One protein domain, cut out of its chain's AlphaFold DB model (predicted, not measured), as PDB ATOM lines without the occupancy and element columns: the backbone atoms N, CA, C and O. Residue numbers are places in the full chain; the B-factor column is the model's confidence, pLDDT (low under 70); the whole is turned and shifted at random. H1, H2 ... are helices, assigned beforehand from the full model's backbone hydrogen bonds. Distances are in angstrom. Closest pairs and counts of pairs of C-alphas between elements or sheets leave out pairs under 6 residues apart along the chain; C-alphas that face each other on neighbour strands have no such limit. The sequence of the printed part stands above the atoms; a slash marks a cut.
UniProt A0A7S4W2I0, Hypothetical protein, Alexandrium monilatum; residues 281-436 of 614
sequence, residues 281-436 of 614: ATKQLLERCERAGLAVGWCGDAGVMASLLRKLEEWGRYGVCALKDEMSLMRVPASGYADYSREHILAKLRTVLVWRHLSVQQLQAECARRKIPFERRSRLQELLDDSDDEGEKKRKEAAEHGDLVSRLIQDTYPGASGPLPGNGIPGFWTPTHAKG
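AT A GLANCE: This is residues 281 to 436 of the 614 residues of the protein "Hypothetical protein" of Alexandrium monilatum (UniProt A0A7S4W2I0). Look first for H7, the longest helix, with H5 side by side with it; these two make one lobe, and the other lobe holds H1 beside H2 and H3 beside H4, joined to the first where residues 352 to 355 of H4 meet H7. The short H6 lies away from the other helices, residues 386 to 392 stick out, and the last 24 residues, 413 to 436, trail from H7 with no named element. The printed part has 156 residues with seven named helices, H1 to H7 in chain order, and no named strand; the class is all helix. The whole is compact, with a radius of gyration of the C-alphas of 17.2 A and spans of 47 by 42 by 25 A.

IN THESE COORDINATES: Find C-alpha 390 at (138.204, 116.767, 80.522); from there H7, residues 390 to 412, runs 33.0 A to C-alpha 412 at (129.487, 88.411, 66.103). H5 is residues 360 to 370, 15.2 A long, and H6 is residues 379 to 384. H4, residues 342 to 355, runs 20.3 A, and H3 is residues 320 to 329. H2, residues 302 to 315, is 20.0 A long. H1, residues 281 to 291, starts at C-alpha 281, (110.597, 102.158, 90.130), and is 15.5 A long.

HOW THE PARTS SIT: Start at H7: H5 touches it at a shallow tilt of 21 degrees, the same way, and the closest C-alphas, those of Val 360 and His 401, are 5.4 A apart. H4 is the hub, touching H2, H3 and H7. H4 and H7 only just touch, with 3 pairs of C-alphas within 8 A, through residues 352 to 355 and 405 to 409 alone; the closest C-alphas, those of Trp 355 and Val 405, are 6.2 A apart. H3 touches H4 at a shallow tilt of 23 degrees, the same way, with the closest C-alphas, those of Val 320 and Arg 342, 5.9 A apart. H2 and H4 only just touch, with 3 pairs of C-alphas within 8 A; the closest, those of Trp 315 and Leu 346, are 7.6 A apart. H1 touches H2, closest at the C-alphas of Thr 282 and Ala 302, 5.4 A apart. H6 is apart from H5 and from H7. In H2 to H7 every O i to N i+4 pair is within hydrogen-bond range; in H1 it is 6 of 7.

THE WHOLE: Look to the C-alphas of Asp 339 and Asp 388 for the two farthest apart, 51.2 A. The printed part has no cut, and the link from H3 to H4, 12 residues, is long. The mean pLDDT of the printed part is 76.1, and it is under 70 in residues 334 to 339, 375 to 388, 414 to 430 and 432 to 436.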
ATOM      1  N   ALA A 281     110.696 101.741  91.529       76.00
ATOM      2  CA  ALA A 281     110.597 102.158  90.130       76.00
ATOM      3  C   ALA A 281     111.703 101.534  89.257       76.00
ATOM      4  O   ALA A 281     111.428 101.031  88.165       76.00
ATOM      5  N   THR A 282     112.939 101.495  89.762       79.00
ATOM      6  CA  THR A 282     114.095 100.901  89.071       79.00
ATOM      7  C   THR A 282     113.884  99.406  88.835       79.00
ATOM      8  O   THR A 282     114.111  98.914  87.729       79.00
ATOM      9  N   LYS A 283     113.338  98.685  89.825       82.12
ATOM     10  CA  LYS A 283     112.973  97.272  89.666       82.12
ATOM     11  C   LYS A 283     111.864  97.055  88.624       82.12
ATOM     12  O   LYS A 283     111.971  96.146  87.806       82.12
ATOM     13  N   GLN A 284     110.828  97.896  88.598       84.94
ATOM     14  CA  GLN A 284     109.768  97.808  87.581       84.94
ATOM     15  C   GLN A 284     110.286  98.077  86.158       84.94
ATOM     16  O   GLN A 284     109.779  97.493  85.196       84.94
ATOM     17  N   LEU A 285     111.300  98.937  86.007       84.38
ATOM     18  CA  LEU A 285     111.990  99.152  84.734       84.38
ATOM     19  C   LEU A 285     112.815  97.925  84.327       84.38
ATOM     20  O   LEU A 285     112.701  97.499  83.180       84.38
ATOM     21  N   LEU A 286     113.545  97.298  85.257       83.69
ATOM     22  CA  LEU A 286     114.243  96.028  85.016       83.69
ATOM     23  C   LEU A 286     113.268  94.944  84.512       83.69
ATOM     24  O   LEU A 286     113.458  94.386  83.432       83.69
ATOM     25  N   GLU A 287     112.154  94.742  85.224       84.81
ATOM     26  CA  GLU A 287     111.098  93.785  84.863       84.81
ATOM     27  C   GLU A 287     110.403  94.131  83.523       84.81
ATOM     28  O   GLU A 287     109.801  93.256  82.894       84.81
ATOM     29  N   ARG A 288     110.444  95.388  83.049       84.69
ATOM     30  CA  ARG A 288     110.019  95.767  81.682       84.69
ATOM     31  C   ARG A 288     111.086  95.427  80.642       84.69
ATOM     32  O   ARG A 288     110.739  94.886  79.595       84.69
ATOM     33  N   CYS A 289     112.353  95.724  80.919       84.00
ATOM     34  CA  CYS A 289     113.475  95.443  80.025       84.00
ATOM     35  C   CYS A 289     113.616  93.942  79.742       84.00
ATOM     36  O   CYS A 289     113.706  93.549  78.580       84.00
ATOM     37  N   GLU A 290     113.539  93.103  80.776       82.50
ATOM     38  CA  GLU A 290     113.595  91.643  80.639       82.50
ATOM     39  C   GLU A 290     112.467  91.120  79.733       82.50
ATOM     40  O   GLU A 290     112.724  90.383  78.781       82.50
ATOM     41  N   ARG A 291     111.225  91.592  79.934       83.69
ATOM     42  CA  ARG A 291     110.078  91.275  79.057       83.69
ATOM     43  C   ARG A 291     110.234  91.792  77.623       83.69
ATOM     44  O   ARG A 291     109.675  91.195  76.707       83.69
ATOM     45  N   ALA A 292     110.986  92.871  77.410       79.81
ATOM     46  CA  ALA A 292     111.304  93.398  76.081       79.81
ATOM     47  C   ALA A 292     112.471  92.660  75.384       79.81
ATOM     48  O   ALA A 292     112.765  92.949  74.217       79.81
ATOM     49  N   GLY A 293     113.121  91.711  76.071       75.12
ATOM     50  CA  GLY A 293     114.285  90.968  75.582       75.12
ATOM     51  C   GLY A 293     115.619  91.702  75.757       75.12
ATOM     52  O   GLY A 293     116.545  91.455  74.985       75.12
ATOM     53  N   LEU A 294     115.723  92.624  76.721       79.81
ATOM     54  CA  LEU A 294     116.960  93.331  77.064       79.81
ATOM     55  C   LEU A 294     117.615  92.738  78.314       79.81
ATOM     56  O   LEU A 294     117.041  92.765  79.401       79.81
ATOM     57  N   ALA A 295     118.863  92.296  78.175       73.00
ATOM     58  CA  ALA A 295     119.709  91.947  79.307       73.00
ATOM     59  C   ALA A 295     120.364  93.215  79.885       73.00
ATOM     60  O   ALA A 295     121.373  93.699  79.370       73.00
ATOM     61  N   VAL A 296     119.761  93.776  80.938       75.62
ATOM     62  CA  VAL A 296     120.192  95.034  81.590       75.62
ATOM     63  C   VAL A 296     120.451  94.901  83.093       75.62
ATOM     64  O   VAL A 296     120.508  95.903  83.792       75.62
ATOM     65  N   GLY A 297     120.688  93.687  83.605       70.38
ATOM     66  CA  GLY A 297     121.025  93.453  85.025       70.38
ATOM     67  C   GLY A 297     122.308  94.149  85.517       70.38
ATOM     68  O   GLY A 297     122.566  94.205  86.714       70.38
ATOM     69  N   TRP A 298     123.100  94.708  84.598       75.12
ATOM     70  CA  TRP A 298     124.259  95.572  84.850       75.12
ATOM     71  C   TRP A 298     123.917  97.057  85.040       75.12
ATOM     72  O   TRP A 298     124.780  97.836  85.447       75.12
ATOM     73  N   CYS A 299     122.705  97.475  84.675       74.75
ATOM     74  CA  CYS A 299     122.320  98.873  84.573       74.75
ATOM     75  C   CYS A 299     121.590  99.313  85.846       74.75
ATOM     76  O   CYS A 299     120.400  99.067  86.015       74.75
ATOM     77  N   GLY A 300     122.307  99.990  86.746       75.31
ATOM     78  CA  GLY A 300     121.704 100.640  87.918       75.31
ATOM     79  C   GLY A 300     120.997 101.967  87.606       75.31
ATOM     80  O   GLY A 300     120.451 102.585  88.512       75.31
ATOM     81  N   ASP A 301     121.030 102.428  86.351       81.25
ATOM     82  CA  ASP A 301     120.500 103.726  85.935       81.25
ATOM     83  C   ASP A 301     119.101 103.577  85.308       81.25
ATOM     84  O   ASP A 301     118.921 103.049  84.204       81.25
ATOM     85  N   ALA A 302     118.091 104.066  86.030       83.00
ATOM     86  CA  ALA A 302     116.698 104.055  85.595       83.00
ATOM     87  C   ALA A 302     116.451 104.886  84.318       83.00
ATOM     88  O   ALA A 302     115.582 104.533  83.518       83.00
ATOM     89  N   GLY A 303     117.215 105.960  84.089       84.31
ATOM     90  CA  GLY A 303     117.123 106.800  82.895       84.31
ATOM     91  C   GLY A 303     117.676 106.108  81.649       84.31
ATOM     92  O   GLY A 303     117.041 106.143  80.591       84.31
ATOM     93  N   VAL A 304     118.806 105.404  81.777       84.50
ATOM     94  CA  VAL A 304     119.360 104.564  80.703       84.50
ATOM     95  C   VAL A 304     118.390 103.429  80.368       84.50
ATOM     96  O   VAL A 304     118.033 103.274  79.200       84.50
ATOM     97  N   MET A 305     117.872 102.702  81.365       84.25
ATOM     98  CA  MET A 305     116.863 101.655  81.137       84.25
ATOM     99  C   MET A 305     115.583 102.192  80.476       84.25
ATOM    100  O   MET A 305     115.077 101.582  79.533       84.25
ATOM    101  N   ALA A 306     115.080 103.356  80.900       86.50
ATOM    102  CA  ALA A 306     113.917 103.987  80.276       86.50
ATOM    103  C   ALA A 306     114.185 104.420  78.821       86.50
ATOM    104  O   ALA A 306     113.318 104.251  77.960       86.50
ATOM    105  N   SER A 307     115.382 104.936  78.511       88.44
ATOM    106  CA  SER A 307     115.746 105.313  77.138       88.44
ATOM    107  C   SER A 307     115.932 104.093  76.227       88.44
ATOM    108  O   SER A 307     115.498 104.131  75.074       88.44
ATOM    109  N   LEU A 308     116.511 103.000  76.742       88.44
ATOM    110  CA  LEU A 308     116.607 101.712  76.044       88.44
ATOM    111  C   LEU A 308     115.212 101.156  75.710       88.44
ATOM    112  O   LEU A 308     114.954 100.793  74.562       88.44
ATOM    113  N   LEU A 309     114.294 101.146  76.686       87.75
ATOM    114  CA  LEU A 309     112.902 100.728  76.486       87.75
ATOM    115  C   LEU A 309     112.196 101.570  75.426       87.75
ATOM    116  O   LEU A 309     111.616 101.006  74.502       87.75
ATOM    117  N   ARG A 310     112.290 102.903  75.510       89.88
ATOM    118  CA  ARG A 310     111.697 103.804  74.513       89.88
ATOM    119  C   ARG A 310     112.209 103.492  73.102       89.88
ATOM    120  O   ARG A 310     111.398 103.388  72.187       89.88
ATOM    121  N   LYS A 311     113.519 103.272  72.926       90.94
ATOM    122  CA  LYS A 311     114.092 102.958  71.606       90.94
ATOM    123  C   LYS A 311     113.617 101.603  71.061       90.94
ATOM    124  O   LYS A 311     113.404 101.472  69.857       90.94
ATOM    125  N   LEU A 312     113.352 100.621  71.927       88.00
ATOM    126  CA  LEU A 312     112.683  99.379  71.517       88.00
ATOM    127  C   LEU A 312     111.190  99.559  71.210       88.00
ATOM    128  O   LEU A 312     110.685  98.904  70.304       88.00
ATOM    129  N   GLU A 313     110.478 100.419  71.936       88.62
ATOM    130  CA  GLU A 313     109.066 100.736  71.672       88.62
ATOM    131  C   GLU A 313     108.893 101.538  70.362       88.62
ATOM    132  O   GLU A 313     107.866 101.405  69.696       88.62
ATOM    133  N   GLU A 314     109.910 102.309  69.955       90.44
ATOM    134  CA  GLU A 314     110.043 102.923  68.625       90.44
ATOM    135  C   GLU A 314     110.272 101.862  67.533       90.44
ATOM    136  O   GLU A 314     109.444 101.727  66.631       90.44
ATOM    137  N   TRP A 315     111.330 101.045  67.640       89.94
ATOM    138  CA  TRP A 315     111.612  99.954  66.690       89.94
ATOM    139  C   TRP A 315     110.478  98.923  66.605       89.94
ATOM    140  O   TRP A 315     110.220  98.357  65.543       89.94
ATOM    141  N   GLY A 316     109.728  98.736  67.692       86.69
ATOM    142  CA  GLY A 316     108.511  97.927  67.743       86.69
ATOM    143  C   GLY A 316     107.414  98.384  66.775       86.69
ATOM    144  O   GLY A 316     106.543  97.575  66.452       86.69
ATOM    145  N   ARG A 317     107.483  99.614  66.247       89.31
ATOM    146  CA  ARG A 317     106.571 100.174  65.230       89.31
ATOM    147  C   ARG A 317     107.153 100.166  63.813       89.31
ATOM    148  O   ARG A 317     106.408 100.373  62.864       89.31
ATOM    149  N   TYR A 318     108.458  99.942  63.652       89.50
ATOM    150  CA  TYR A 318     109.130 100.039  62.351       89.50
ATOM    151  C   TYR A 318     108.874  98.798  61.479       89.50
ATOM    152  O   TYR A 318     108.790  97.670  61.981       89.50
ATOM    153  N   GLY A 319     108.766  99.012  60.165       85.69
ATOM    154  CA  GLY A 319     108.773  97.953  59.150       85.69
ATOM    155  C   GLY A 319     110.174  97.381  58.913       85.69
ATOM    156  O   GLY A 319     111.159  97.894  59.440       85.69
ATOM    157  N   VAL A 320     110.274  96.316  58.112       84.69
ATOM    158  CA  VAL A 320     111.546  95.607  57.868       84.69
ATOM    159  C   VAL A 320     112.619  96.525  57.264       84.69
ATOM    160  O   VAL A 320     113.745  96.506  57.751       84.69
ATOM    161  N   CYS A 321     112.279  97.379  56.291       81.69
ATOM    162  CA  CYS A 321     113.236  98.298  55.656       81.69
ATOM    163  C   CYS A 321     113.817  99.307  56.661       81.69
ATOM    164  O   CYS A 321     115.019  99.291  56.897       81.69
ATOM    165  N   ALA A 322     112.971 100.031  57.403       86.75
ATOM    166  CA  ALA A 322     113.410 100.955  58.460       86.75
ATOM    167  C   ALA A 322     114.253 100.290  59.576       86.75
ATOM    168  O   ALA A 322     115.022 100.957  60.269       86.75
ATOM    169  N   LEU A 323     114.133  98.971  59.766       87.19
ATOM    170  CA  LEU A 323     114.993  98.203  60.672       87.19
ATOM    171  C   LEU A 323     116.324  97.776  60.014       87.19
ATOM    172  O   LEU A 323     117.340  97.731  60.710       87.19
ATOM    173  N   LYS A 324     116.356  97.518  58.695       84.06
ATOM    174  CA  LYS A 324     117.591  97.368  57.889       84.06
ATOM    175  C   LYS A 324     118.385  98.696  57.846       84.06
ATOM    176  O   LYS A 324     119.617  98.682  57.920       84.06
ATOM    177  N   ASP A 325     117.699  99.838  57.845       85.06
ATOM    178  CA  ASP A 325     118.317 101.172  57.919       85.06
ATOM    179  C   ASP A 325     118.974 101.422  59.288       85.06
ATOM    180  O   ASP A 325     120.136 101.819  59.370       85.06
ATOM    181  N   GLU A 326     118.282 101.096  60.386       88.19
ATOM    182  CA  GLU A 326     118.836 101.161  61.750       88.19
ATOM    183  C   GLU A 326     119.992 100.164  61.972       88.19
ATOM    184  O   GLU A 326     120.949 100.481  62.686       88.19
ATOM    185  N   MET A 327     119.979  98.990  61.320       84.69
ATOM    186  CA  MET A 327     121.153  98.100  61.285       84.69
ATOM    187  C   MET A 327     122.352  98.822  60.660       84.69
ATOM    188  O   MET A 327     123.432  98.851  61.255       84.69
ATOM    189  N   SER A 328     122.141  99.460  59.509       84.69
ATOM    190  CA  SER A 328     123.174 100.181  58.759       84.69
ATOM    191  C   SER A 328     123.724 101.381  59.548       84.69
ATOM    192  O   SER A 328     124.941 101.538  59.670       84.69
ATOM    193  N   LEU A 329     122.853 102.158  60.202       85.75
ATOM    194  CA  LEU A 329     123.212 103.264  61.104       85.75
ATOM    195  C   LEU A 329     124.020 102.801  62.334       85.75
ATOM    196  O   LEU A 329     124.870 103.530  62.860       85.75
ATOM    197  N   MET A 330     123.789 101.569  62.795       83.88
ATOM    198  CA  MET A 330     124.576 100.929  63.851       83.88
ATOM    199  C   MET A 330     125.792 100.137  63.342       83.88
ATOM    200  O   MET A 330     126.483  99.525  64.155       83.88
ATOM    201  N   ARG A 331     126.105 100.198  62.037       81.94
ATOM    202  CA  ARG A 331     127.186  99.446  61.359       81.94
ATOM    203  C   ARG A 331     127.066  97.920  61.482       81.94
ATOM    204  O   ARG A 331     128.058  97.201  61.388       81.94
ATOM    205  N   VAL A 332     125.851  97.418  61.677       81.44
ATOM    206  CA  VAL A 332     125.547  95.986  61.643       81.44
ATOM    207  C   VAL A 332     125.341  95.583  60.179       81.44
ATOM    208  O   VAL A 332     124.530  96.215  59.503       81.44
ATOM    209  N   PRO A 333     126.033  94.554  59.663       75.75
ATOM    210  CA  PRO A 333     125.892  94.148  58.267       75.75
ATOM    211  C   PRO A 333     124.472  93.641  57.982       75.75
ATOM    212  O   PRO A 333     124.000  92.698  58.623       75.75
ATOM    213  N   ALA A 334     123.807  94.282  57.019       66.44
ATOM    214  CA  ALA A 334     122.488  93.897  56.516       66.44
ATOM    215  C   ALA A 334     122.559  92.977  55.278       66.44
ATOM    216  O   ALA A 334     121.601  92.264  54.988       66.44
ATOM    217  N   SER A 335     123.685  92.962  54.554       57.97
ATOM    218  CA  SER A 335     123.891  92.101  53.384       57.97
ATOM    219  C   SER A 335     124.223  90.652  53.768       57.97
ATOM    220  O   SER A 335     124.671  90.364  54.878       57.97
ATOM    221  N   GLY A 336     123.968  89.722  52.840       56.69
ATOM    222  CA  GLY A 336     124.127  88.277  53.052       56.69
ATOM    223  C   GLY A 336     122.953  87.590  53.764       56.69
ATOM    224  O   GLY A 336     123.024  86.389  54.005       56.69
ATOM    225  N   TYR A 337     121.882  88.327  54.090       58.00
ATOM    226  CA  TYR A 337     120.755  87.835  54.887       58.00
ATOM    227  C   TYR A 337     119.402  88.430  54.448       58.00
ATOM    228  O   TYR A 337     118.737  89.125  55.219       58.00
ATOM    229  N   ALA A 338     118.983  88.164  53.208       55.25
ATOM    230  CA  ALA A 338     117.691  88.632  52.691       55.25
ATOM    231  C   ALA A 338     116.495  88.108  53.519       55.25
ATOM    232  O   ALA A 338     115.573  88.862  53.817       55.25
ATOM    233  N   ASP A 339     116.562  86.848  53.966       60.69
ATOM    234  CA  ASP A 339     115.462  86.113  54.613       60.69
ATOM    235  C   ASP A 339     115.238  86.434  56.107       60.69
ATOM    236  O   ASP A 339     114.567  85.683  56.821       60.69
ATOM    237  N   TYR A 340     115.828  87.507  56.646       71.50
ATOM    238  CA  TYR A 340     115.671  87.817  58.068       71.50
ATOM    239  C   TYR A 340     114.250  88.258  58.425       71.50
ATOM    240  O   TYR A 340     113.802  89.351  58.074       71.50
ATOM    241  N   SER A 341     113.587  87.446  59.258       81.75
ATOM    242  CA  SER A 341     112.363  87.862  59.941       81.75
ATOM    243  C   SER A 341     112.614  89.124  60.774       81.75
ATOM    244  O   SER A 341     113.707  89.362  61.309       81.75
ATOM    245  N   ARG A 342     111.560  89.924  60.929       84.88
ATOM    246  CA  ARG A 342     111.569  91.175  61.691       84.88
ATOM    247  C   ARG A 342     112.083  90.985  63.123       84.88
ATOM    248  O   ARG A 342     112.809  91.825  63.647       84.88
ATOM    249  N   GLU A 343     111.757  89.855  63.738       83.94
ATOM    250  CA  GLU A 343     112.161  89.458  65.087       83.94
ATOM    251  C   GLU A 343     113.669  89.190  65.158       83.94
ATOM    252  O   GLU A 343     114.309  89.577  66.138       83.94
ATOM    253  N   HIS A 344     114.244  88.583  64.112       83.00
ATOM    254  CA  HIS A 344     115.682  88.337  64.011       83.00
ATOM    255  C   HIS A 344     116.463  89.653  63.876       83.00
ATOM    256  O   HIS A 344     117.467  89.849  64.566       83.00
ATOM    257  N   ILE A 345     115.971  90.594  63.061       84.69
ATOM    258  CA  ILE A 345     116.551  91.943  62.964       84.69
ATOM    259  C   ILE A 345     116.488  92.641  64.330       84.69
ATOM    260  O   ILE A 345     117.513  93.088  64.849       84.69
ATOM    261  N   LEU A 346     115.316  92.657  64.973       85.81
ATOM    262  CA  LEU A 346     115.138  93.249  66.303       85.81
ATOM    263  C   LEU A 346     116.042  92.602  67.370       85.81
ATOM    264  O   LEU A 346     116.516  93.300  68.262       85.81
ATOM    265  N   ALA A 347     116.324  91.297  67.304       83.75
ATOM    266  CA  ALA A 347     117.260  90.626  68.213       83.75
ATOM    267  C   ALA A 347     118.715  91.114  68.047       83.75
ATOM    268  O   ALA A 347     119.422  91.319  69.041       83.75
ATOM    269  N   LYS A 348     119.153  91.373  66.808       85.31
ATOM    270  CA  LYS A 348     120.466  91.983  66.526       85.31
ATOM    271  C   LYS A 348     120.530  93.430  67.006       85.31
ATOM    272  O   LYS A 348     121.452  93.787  67.738       85.31
ATOM    273  N   LEU A 349     119.519  94.232  66.662       88.00
ATOM    274  CA  LEU A 349     119.420  95.634  67.075       88.00
ATOM    275  C   LEU A 349     119.440  95.770  68.609       88.00
ATOM    276  O   LEU A 349     120.221  96.559  69.130       88.00
ATOM    277  N   ARG A 350     118.680  94.940  69.345       88.12
ATOM    278  CA  ARG A 350     118.734  94.842  70.821       88.12
ATOM    279  C   ARG A 350     120.148  94.580  71.346       88.12
ATOM    280  O   ARG A 350     120.587  95.248  72.276       88.12
ATOM    281  N   THR A 351     120.853  93.612  70.757       85.62
ATOM    282  CA  THR A 351     122.195  93.197  71.202       85.62
ATOM    283  C   THR A 351     123.209  94.335  71.056       85.62
ATOM    284  O   THR A 351     123.947  94.637  71.992       85.62
ATOM    285  N   VAL A 352     123.199  95.018  69.908       88.00
ATOM    286  CA  VAL A 352     124.112  96.137  69.623       88.00
ATOM    287  C   VAL A 352     123.721  97.406  70.387       88.00
ATOM    288  O   VAL A 352     124.601  98.151  70.819       88.00
ATOM    289  N   LEU A 353     122.425  97.622  70.636       89.06
ATOM    290  CA  LEU A 353     121.939  98.695  71.503       89.06
ATOM    291  C   LEU A 353     122.444  98.525  72.945       89.06
ATOM    292  O   LEU A 353     122.907  99.500  73.528       89.06
ATOM    293  N   VAL A 354     122.428  97.303  73.499       87.56
ATOM    294  CA  VAL A 354     123.030  97.027  74.818       87.56
ATOM    295  C   VAL A 354     124.515  97.394  74.811       87.56
ATOM    296  O   VAL A 354     124.929  98.176  75.659       87.56
ATOM    297  N   TRP A 355     125.300  96.917  73.832       88.00
ATOM    298  CA  TRP A 355     126.731  97.248  73.732       88.00
ATOM    299  C   TRP A 355     127.006  98.755  73.648       88.00
ATOM    300  O   TRP A 355     127.940  99.228  74.284       88.00
ATOM    301  N   ARG A 356     126.177  99.523  72.929       89.62
ATOM    302  CA  ARG A 356     126.300 100.991  72.817       89.62
ATOM    303  C   ARG A 356     126.046 101.771  74.116       89.62
ATOM    304  O   ARG A 356     126.303 102.971  74.129       89.62
ATOM    305  N   HIS A 357     125.536 101.125  75.165       88.88
ATOM    306  CA  HIS A 357     125.287 101.730  76.478       88.88
ATOM    307  C   HIS A 357     126.141 101.117  77.606       88.88
ATOM    308  O   HIS A 357     125.920 101.433  78.776       88.88
ATOM    309  N   LEU A 358     127.117 100.263  77.275       85.88
ATOM    310  CA  LEU A 358     128.067  99.707  78.241       85.88
ATOM    311  C   LEU A 358     129.215 100.680  78.523       85.88
ATOM    312  O   LEU A 358     129.679 101.390  77.636       85.88
ATOM    313  N   SER A 359     129.747 100.668  79.747       86.06
ATOM    314  CA  SER A 359     130.985 101.401  80.032       86.06
ATOM    315  C   SER A 359     132.183 100.769  79.314       86.06
ATOM    316  O   SER A 359     132.192  99.565  79.034       86.06
ATOM    317  N   VAL A 360     133.246 101.546  79.075       85.31
ATOM    318  CA  VAL A 360     134.498 101.035  78.480       85.31
ATOM    319  C   VAL A 360     135.017  99.808  79.241       85.31
ATOM    320  O   VAL A 360     135.405  98.821  78.624       85.31
ATOM    321  N   GLN A 361     134.931  99.794  80.574       83.62
ATOM    322  CA  GLN A 361     135.346  98.646  81.394       83.62
ATOM    323  C   GLN A 361     134.487  97.389  81.151       83.62
ATOM    324  O   GLN A 361     135.020  96.279  81.102       83.62
ATOM    325  N   GLN A 362     133.173  97.547  80.966       84.75
ATOM    326  CA  GLN A 362     132.255  96.446  80.647       84.75
ATOM    327  C   GLN A 362     132.489  95.921  79.220       84.75
ATOM    328  O   GLN A 362     132.515  94.708  79.007       84.75
ATOM    329  N   LEU A 363     132.758  96.813  78.261       86.25
ATOM    330  CA  LEU A 363     133.138  96.457  76.892       86.25
ATOM    331  C   LEU A 363     134.477  95.709  76.837       86.25
ATOM    332  O   LEU A 363     134.565  94.658  76.203       86.25
ATOM    333  N   GLN A 364     135.503  96.184  77.551       84.88
ATOM    334  CA  GLN A 364     136.780  95.477  77.699       84.88
ATOM    335  C   GLN A 364     136.581  94.076  78.316       84.88
ATOM    336  O   GLN A 364     137.220  93.113  77.883       84.88
ATOM    337  N   ALA A 365     135.675  93.928  79.292       82.56
ATOM    338  CA  ALA A 365     135.348  92.634  79.895       82.56
ATOM    339  C   ALA A 365     134.623  91.681  78.923       82.56
ATOM    340  O   ALA A 365     134.962  90.497  78.867       82.56
ATOM    341  N   GLU A 366     133.678  92.178  78.121       83.31
ATOM    342  CA  GLU A 366     132.966  91.389  77.104       83.31
ATOM    343  C   GLU A 366     133.894  90.982  75.940       83.31
ATOM    344  O   GLU A 366     133.898  89.817  75.531       83.31
ATOM    345  N   CYS A 367     134.763  91.886  75.473       83.81
ATOM    346  CA  CYS A 367     135.825  91.566  74.514       83.81
ATOM    347  C   CYS A 367     136.775  90.490  75.062       83.81
ATOM    348  O   CYS A 367     137.074  89.514  74.369       83.81
ATOM    349  N   ALA A 368     137.188  90.599  76.330       81.25
ATOM    350  CA  ALA A 368     138.003  89.583  76.992       81.25
ATOM    351  C   ALA A 368     137.267  88.233  77.131       81.25
ATOM    352  O   ALA A 368     137.880  87.188  76.909       81.25
ATOM    353  N   ARG A 369     135.954  88.231  77.427       81.56
ATOM    354  CA  ARG A 369     135.114  87.016  77.471       81.56
ATOM    355  C   ARG A 369     135.065  86.313  76.111       81.56
ATOM    356  O   ARG A 369     135.194  85.090  76.058       81.56
ATOM    357  N   ARG A 370     134.935  87.078  75.022       79.19
ATOM    358  CA  ARG A 370     134.948  86.590  73.627       79.19
ATOM    359  C   ARG A 370     136.354  86.284  73.084       79.19
ATOM    360  O   ARG A 370     136.474  85.719  72.003       79.19
ATOM    361  N   LYS A 371     137.421  86.597  73.834       80.38
ATOM    362  CA  LYS A 371     138.836  86.493  73.409       80.38
ATOM    363  C   LYS A 371     139.161  87.338  72.166       80.38
ATOM    364  O   LYS A 371     140.040  86.990  71.378       80.38
ATOM    365  N   ILE A 372     138.454  88.452  72.007       80.81
ATOM    366  CA  ILE A 372     138.723  89.471  70.994       80.81
ATOM    367  C   ILE A 372     139.966  90.257  71.444       80.81
ATOM    368  O   ILE A 372     140.019  90.669  72.607       80.81
ATOM    369  N   PRO A 373     140.974  90.482  70.582       75.12
ATOM    370  CA  PRO A 373     142.097  91.342  70.924       75.12
ATOM    371  C   PRO A 373     141.645  92.804  70.957       75.12
ATOM    372  O   PRO A 373     140.967  93.279  70.047       75.12
ATOM    373  N   PHE A 374     142.084  93.532  71.975       77.75
ATOM    374  CA  PHE A 374     141.991  94.985  72.058       77.75
ATOM    375  C   PHE A 374     143.262  95.512  72.719       77.75
ATOM    376  O   PHE A 374     143.850  94.852  73.582       77.75
ATOM    377  N   GLU A 375     143.711  96.681  72.283       68.31
ATOM    378  CA  GLU A 375     144.878  97.333  72.857       68.31
ATOM    379  C   GLU A 375     144.434  98.085  74.110       68.31
ATOM    380  O   GLU A 375     143.630  99.008  74.040       68.31
ATOM    381  N   ARG A 376     144.903  97.653  75.285       64.12
ATOM    382  CA  ARG A 376     144.597  98.375  76.523       64.12
ATOM    383  C   ARG A 376     145.498  99.586  76.640       64.12
ATOM    384  O   ARG A 376     146.721  99.435  76.609       64.12
ATOM    385  N   ARG A 377     144.878 100.745  76.876       62.28
ATOM    386  CA  ARG A 377     145.550 101.954  77.344       62.28
ATOM    387  C   ARG A 377     146.493 101.564  78.481       62.28
ATOM    388  O   ARG A 377     146.074 100.979  79.480       62.28
ATOM    389  N   SER A 378     147.794 101.764  78.284       54.56
ATOM    390  CA  SER A 378     148.753 101.415  79.331       54.56
ATOM    391  C   SER A 378     148.621 102.424  80.468       54.56
ATOM    392  O   SER A 378     148.368 103.596  80.211       54.56
ATOM    393  N   ARG A 379     148.870 102.021  81.719       46.78
ATOM    394  CA  ARG A 379     148.845 102.957  82.860       46.78
ATOM    395  C   ARG A 379     149.840 104.117  82.717       46.78
ATOM    396  O   ARG A 379     149.676 105.164  83.323       46.78
ATOM    397  N   LEU A 380     150.881 103.925  81.906       40.19
ATOM    398  CA  LEU A 380     151.848 104.959  81.551       40.19
ATOM    399  C   LEU A 380     151.267 105.923  80.503       40.19
ATOM    400  O   LEU A 380     151.550 107.108  80.550       40.19
ATOM    401  N   GLN A 381     150.399 105.443  79.612       58.53
ATOM    402  CA  GLN A 381     149.659 106.275  78.666       58.53
ATOM    403  C   GLN A 381     148.458 106.979  79.311       58.53
ATOM    404  O   GLN A 381     148.209 108.120  78.968       58.53
ATOM    405  N   GLU A 382     147.795 106.373  80.302       60.41
ATOM    406  CA  GLU A 382     146.828 107.063  81.177       60.41
ATOM    407  C   GLU A 382     147.465 108.267  81.898       60.41
ATOM    408  O   GLU A 382     146.810 109.289  82.033       60.41
ATOM    409  N   LEU A 383     148.741 108.162  82.298       51.72
ATOM    410  CA  LEU A 383     149.525 109.242  82.928       51.72
ATOM    411  C   LEU A 383     150.182 110.212  81.924       51.72
ATOM    412  O   LEU A 383     150.548 111.322  82.285       51.72
ATOM    413  N   LEU A 384     150.369 109.819  80.661       53.94
ATOM    414  CA  LEU A 384     150.754 110.754  79.586       53.94
ATOM    415  C   LEU A 384     149.531 111.473  78.992       53.94
ATOM    416  O   LEU A 384     149.678 112.524  78.377       53.94
ATOM    417  N   ASP A 385     148.336 110.924  79.214       56.75
ATOM    418  CA  ASP A 385     147.033 111.556  79.018       56.75
ATOM    419  C   ASP A 385     146.607 112.403  80.247       56.75
ATOM    420  O   ASP A 385     145.416 112.681  80.402       56.75
ATOM    421  N   ASP A 386     147.558 112.875  81.075       50.72
ATOM    422  CA  ASP A 386     147.378 113.929  82.101       50.72
ATOM    423  C   ASP A 386     147.118 115.310  81.438       50.72
ATOM    424  O   ASP A 386     147.779 116.317  81.689       50.72
ATOM    425  N   SER A 387     146.137 115.354  80.535       59.62
ATOM    426  CA  SER A 387     145.539 116.567  79.991       59.62
ATOM    427  C   SER A 387     144.416 117.027  80.922       59.62
ATOM    428  O   SER A 387     143.394 116.342  81.020       59.62
ATOM    429  N   ASP A 388     144.551 118.210  81.531       65.38
ATOM    430  CA  ASP A 388     143.491 118.846  82.339       65.38
ATOM    431  C   ASP A 388     142.189 119.113  81.541       65.38
ATOM    432  O   ASP A 388     141.132 119.385  82.116       65.38
ATOM    433  N   ASP A 389     142.233 119.009  80.206       79.19
ATOM    434  CA  ASP A 389     141.059 119.051  79.333       79.19
ATOM    435  C   ASP A 389     140.226 117.751  79.439       79.19
ATOM    436  O   ASP A 389     140.370 116.781  78.687       79.19
ATOM    437  N   GLU A 390     139.272 117.767  80.373       75.38
ATOM    438  CA  GLU A 390     138.204 116.767  80.522       75.38
ATOM    439  C   GLU A 390     137.387 116.526  79.230       75.38
ATOM    440  O   GLU A 390     136.738 115.488  79.084       75.38
ATOM    441  N   GLY A 391     137.397 117.457  78.272       79.94
ATOM    442  CA  GLY A 391     136.804 117.293  76.947       79.94
ATOM    443  C   GLY A 391     137.658 116.428  76.016       79.94
ATOM    444  O   GLY A 391     137.109 115.580  75.310       79.94
ATOM    445  N   GLU A 392     138.984 116.575  76.032       78.75
ATOM    446  CA  GLU A 392     139.906 115.688  75.309       78.75
ATOM    447  C   GLU A 392     139.837 114.261  75.870       78.75
ATOM    448  O   GLU A 392     139.680 113.298  75.117       78.75
ATOM    449  N   LYS A 393     139.830 114.130  77.199       76.62
ATOM    450  CA  LYS A 393     139.640 112.864  77.923       76.62
ATOM    451  C   LYS A 393     138.345 112.145  77.521       76.62
ATOM    452  O   LYS A 393     138.382 110.966  77.172       76.62
ATOM    453  N   LYS A 394     137.214 112.858  77.444       80.00
ATOM    454  CA  LYS A 394     135.931 112.295  76.975       80.00
ATOM    455  C   LYS A 394     135.935 111.919  75.492       80.00
ATOM    456  O   LYS A 394     135.315 110.926  75.124       80.00
ATOM    457  N   ARG A 395     136.653 112.651  74.631       79.38
ATOM    458  CA  ARG A 395     136.851 112.254  73.219       79.38
ATOM    459  C   ARG A 395     137.678 110.971  73.111       79.38
ATOM    460  O   ARG A 395     137.322 110.089  72.334       79.38
ATOM    461  N   LYS A 396     138.744 110.855  73.911       79.56
ATOM    462  CA  LYS A 396     139.597 109.661  74.021       79.56
ATOM    463  C   LYS A 396     138.804 108.440  74.509       79.56
ATOM    464  O   LYS A 396     138.935 107.371  73.919       79.56
ATOM    465  N   GLU A 397     137.954 108.605  75.523       83.19
ATOM    466  CA  GLU A 397     137.074 107.548  76.041       83.19
ATOM    467  C   GLU A 397     135.992 107.142  75.023       83.19
ATOM    468  O   GLU A 397     135.794 105.954  74.772       83.19
ATOM    469  N   ALA A 398     135.341 108.107  74.364       83.06
ATOM    470  CA  ALA A 398     134.335 107.836  73.333       83.06
ATOM    471  C   ALA A 398     134.917 107.116  72.100       83.06
ATOM    472  O   ALA A 398     134.239 106.282  71.495       83.06
ATOM    473  N   ALA A 399     136.174 107.399  71.740       81.75
ATOM    474  CA  ALA A 399     136.890 106.680  70.688       81.75
ATOM    475  C   ALA A 399     137.193 105.223  71.089       81.75
ATOM    476  O   ALA A 399     136.951 104.315  70.294       81.75
ATOM    477  N   GLU A 400     137.649 104.987  72.324       84.19
ATOM    478  CA  GLU A 400     137.908 103.641  72.861       84.19
ATOM    479  C   GLU A 400     136.613 102.812  72.973       84.19
ATOM    480  O   GLU A 400     136.558 101.664  72.531       84.19
ATOM    481  N   HIS A 401     135.524 103.421  73.456       88.75
ATOM    482  CA  HIS A 401     134.178 102.840  73.437       88.75
ATOM    483  C   HIS A 401     133.736 102.461  72.007       88.75
ATOM    484  O   HIS A 401     133.243 101.356  71.771       88.75
ATOM    485  N   GLY A 402     133.939 103.361  71.037       85.62
ATOM    486  CA  GLY A 402     133.597 103.140  69.629       85.62
ATOM    487  C   GLY A 402     134.374 101.997  68.967       85.62
ATOM    488  O   GLY A 402     133.782 101.227  68.206       85.62
ATOM    489  N   ASP A 403     135.665 101.849  69.276       84.69
ATOM    490  CA  ASP A 403     136.478 100.707  68.839       84.69
ATOM    491  C   ASP A 403     135.945  99.390  69.420       84.69
ATOM    492  O   ASP A 403     135.594  98.478  68.670       84.69
ATOM    493  N   LEU A 404     135.796  99.304  70.745       85.69
ATOM    494  CA  LEU A 404     135.368  98.073  71.412       85.69
ATOM    495  C   LEU A 404     133.990  97.589  70.923       85.69
ATOM    496  O   LEU A 404     133.830  96.402  70.635       85.69
ATOM    497  N   VAL A 405     133.016  98.491  70.741       87.81
ATOM    498  CA  VAL A 405     131.711  98.148  70.139       87.81
ATOM    499  C   VAL A 405     131.873  97.665  68.691       87.81
ATOM    500  O   VAL A 405     131.248  96.676  68.306       87.81
ATOM    501  N   SER A 406     132.740  98.298  67.895       85.00
ATOM    502  CA  SER A 406     133.002  97.877  66.509       85.00
ATOM    503  C   SER A 406     133.608  96.469  66.445       85.00
ATOM    504  O   SER A 406     133.175  95.651  65.631       85.00
ATOM    505  N   ARG A 407     134.540  96.136  67.348       83.81
ATOM    506  CA  ARG A 407     135.127  94.789  67.445       83.81
ATOM    507  C   ARG A 407     134.104  93.726  67.866       83.81
ATOM    508  O   ARG A 407     134.148  92.613  67.350       83.81
ATOM    509  N   LEU A 408     133.156  94.053  68.753       85.94
ATOM    510  CA  LEU A 408     132.069  93.140  69.147       85.94
ATOM    511  C   LEU A 408     131.115  92.827  67.985       85.94
ATOM    512  O   LEU A 408     130.725  91.669  67.800       85.94
ATOM    513  N   ILE A 409     130.787  93.836  67.172       85.75
ATOM    514  CA  ILE A 409     130.003  93.675  65.939       85.75
ATOM    515  C   ILE A 409     130.761  92.775  64.948       85.75
ATOM    516  O   ILE A 409     130.183  91.807  64.452       85.75
ATOM    517  N   GLN A 410     132.056  93.032  64.725       81.50
ATOM    518  CA  GLN A 410     132.909  92.242  63.824       81.50
ATOM    519  C   GLN A 410     133.145  90.796  64.296       81.50
ATOM    520  O   GLN A 410     133.279  89.902  63.467       81.50
ATOM    521  N   ASP A 411     133.169  90.521  65.604       82.44
ATOM    522  CA  ASP A 411     133.234  89.143  66.115       82.44
ATOM    523  C   ASP A 411     131.946  88.357  65.828       82.44
ATOM    524  O   ASP A 411     131.974  87.176  65.461       82.44
ATOM    525  N   THR A 412     130.811  89.034  65.993       80.94
ATOM    526  CA  THR A 412     129.487  88.411  66.103       80.94
ATOM    527  C   THR A 412     128.780  88.265  64.756       80.94
ATOM    528  O   THR A 412     128.015  87.317  64.583       80.94
ATOM    529  N   TYR A 413     129.031  89.159  63.795       80.06
ATOM    530  CA  TYR A 413     128.310  89.191  62.520       80.06
ATOM    531  C   TYR A 413     129.265  89.159  61.310       80.06
ATOM    532  O   TYR A 413     130.113  90.047  61.187       80.06
ATOM    533  N   PRO A 414     129.136  88.178  60.391       69.31
ATOM    534  CA  PRO A 414     129.906  88.162  59.148       69.31
ATOM    535  C   PRO A 414     129.513  89.327  58.238       69.31
ATOM    536  O   PRO A 414     128.391  89.824  58.296       69.31
ATOM    537  N   GLY A 415     130.447  89.761  57.392       66.00
ATOM    538  CA  GLY A 415     130.248  90.890  56.475       66.00
ATOM    539  C   GLY A 415     130.365  92.278  57.119       66.00
ATOM    540  O   GLY A 415     130.289  93.274  56.406       66.00
ATOM    541  N   ALA A 416     130.582  92.374  58.438       66.31
ATOM    542  CA  ALA A 416     130.783  93.643  59.137       66.31
ATOM    543  C   ALA A 416     132.050  94.357  58.627       66.31
ATOM    544  O   ALA A 416     133.174  93.937  58.910       66.31
ATOM    545  N   SER A 417     131.869  95.430  57.857       53.16
ATOM    546  CA  SER A 417     132.950  96.117  57.151       53.16
ATOM    547  C   SER A 417     133.603  97.229  57.983       53.16
ATOM    548  O   SER A 417     132.969  97.918  58.781       53.16
ATOM    549  N   GLY A 418     134.912  97.402  57.789       54.62
ATOM    550  CA  GLY A 418     135.718  98.452  58.414       54.62
ATOM    551  C   GLY A 418     137.141  97.978  58.737       54.62
ATOM    552  O   GLY A 418     137.359  96.777  58.903       54.62
ATOM    553  N   PRO A 419     138.127  98.888  58.830       51.09
ATOM    554  CA  PRO A 419     139.453  98.541  59.336       51.09
ATOM    555  C   PRO A 419     139.368  98.130  60.813       51.09
ATOM    556  O   PRO A 419     138.545  98.668  61.551       51.09
ATOM    557  N   LEU A 420     140.247  97.226  61.259       54.41
ATOM    558  CA  LEU A 420     140.456  96.939  62.685       54.41
ATOM    559  C   LEU A 420     141.096  98.176  63.357       54.41
ATOM    560  O   LEU A 420     142.259  98.466  63.053       54.41
ATOM    561  N   PRO A 421     140.397  98.925  64.236       47.78
ATOM    562  CA  PRO A 421     140.885 100.216  64.731       47.78
ATOM    563  C   PRO A 421     141.956 100.055  65.822       47.78
ATOM    564  O   PRO A 421     141.672 100.052  67.013       47.78
ATOM    565  N   GLY A 422     143.218  99.921  65.412       45.62
ATOM    566  CA  GLY A 422     144.370  99.806  66.314       45.62
ATOM    567  C   GLY A 422     144.917  98.381  66.404       45.62
ATOM    568  O   GLY A 422     144.243  97.464  66.885       45.62
ATOM    569  N   ASN A 423     146.148  98.221  65.905       46.50
ATOM    570  CA  ASN A 423     147.086  97.109  66.112       46.50
ATOM    571  C   ASN A 423     146.550  95.668  65.956       46.50
ATOM    572  O   ASN A 423     147.154  94.706  66.435       46.50
ATOM    573  N   GLY A 424     145.464  95.485  65.201       43.41
ATOM    574  CA  GLY A 424     144.978  94.177  64.764       43.41
ATOM    575  C   GLY A 424     145.896  93.553  63.710       43.41
ATOM    576  O   GLY A 424     145.630  93.677  62.518       43.41
ATOM    577  N   ILE A 425     146.971  92.884  64.147       44.38
ATOM    578  CA  ILE A 425     147.918  92.180  63.264       44.38
ATOM    579  C   ILE A 425     147.147  91.176  62.380       44.38
ATOM    580  O   ILE A 425     146.525  90.254  62.926       44.38
ATOM    581  N   PRO A 426     147.194  91.302  61.037       40.97
ATOM    582  CA  PRO A 426     146.502  90.385  60.139       40.97
ATOM    583  C   PRO A 426     146.899  88.926  60.396       40.97
ATOM    584  O   PRO A 426     148.077  88.576  60.374       40.97
ATOM    585  N   GLY A 427     145.902  88.076  60.657       50.06
ATOM    586  CA  GLY A 427     146.076  86.644  60.928       50.06
ATOM    587  C   GLY A 427     146.117  86.229  62.405       50.06
ATOM    588  O   GLY A 427     145.988  85.040  62.680       50.06
ATOM    589  N   PHE A 428     146.234  87.155  63.370       55.47
ATOM    590  CA  PHE A 428     146.288  86.788  64.800       55.47
ATOM    591  C   PHE A 428     144.922  86.593  65.476       55.47
ATOM    592  O   PHE A 428     144.842  85.993  66.550       55.47
ATOM    593  N   TRP A 429     143.841  87.069  64.857       62.25
ATOM    594  CA  TRP A 429     142.473  86.869  65.327       62.25
ATOM    595  C   TRP A 429     141.578  86.381  64.193       62.25
ATOM    596  O   TRP A 429     141.721  86.766  63.036       62.25
ATOM    597  N   THR A 430     140.652  85.509  64.565       65.31
ATOM    598  CA  THR A 430     139.576  84.987  63.727       65.31
ATOM    599  C   THR A 430     138.275  85.247  64.481       65.31
ATOM    600  O   THR A 430     138.208  84.853  65.649       65.31
ATOM    601  N   PRO A 431     137.252  85.869  63.874       70.25
ATOM    602  CA  PRO A 431     135.950  86.055  64.511       70.25
ATOM    603  C   PRO A 431     135.330  84.747  65.019       70.25
ATOM    604  O   PRO A 431     135.626  83.667  64.499       70.25
ATOM    605  N   THR A 432     134.449  84.828  66.015       69.94
ATOM    606  CA  THR A 432     133.674  83.682  66.515       69.94
ATOM    607  C   THR A 432     132.818  83.075  65.399       69.94
ATOM    608  O   THR A 432     132.905  81.868  65.161       69.94
ATOM    609  N   HIS A 433     132.108  83.909  64.625       64.88
ATOM    610  CA  HIS A 433     131.304  83.447  63.486       64.88
ATOM    611  C   HIS A 433     132.148  82.710  62.425       64.88
ATOM    612  O   HIS A 433     131.729  81.691  61.881       64.88
ATOM    613  N   ALA A 434     133.382  83.169  62.178       60.72
ATOM    614  CA  ALA A 434     134.286  82.595  61.179       60.72
ATOM    615  C   ALA A 434     134.853  81.219  61.583       60.72
ATOM    616  O   ALA A 434     135.466  80.540  60.762       60.72
ATOM    617  N   LYS A 435     134.646  80.788  62.836       65.25
ATOM    618  CA  LYS A 435     134.973  79.434  63.311       65.25
ATOM    619  C   LYS A 435     133.808  78.444  63.188       65.25
ATOM    620  O   LYS A 435     133.965  77.302  63.609       65.25
ATOM    621  N   GLY A 436     132.644  78.871  62.687       60.88
ATOM    622  CA  GLY A 436     131.418  78.064  62.735       60.88
ATOM    623  C   GLY A 436     130.922  77.812  64.165       60.88
ATOM    624  O   GLY A 436     130.255  76.812  64.419       60.88
TER     625      GLY A 436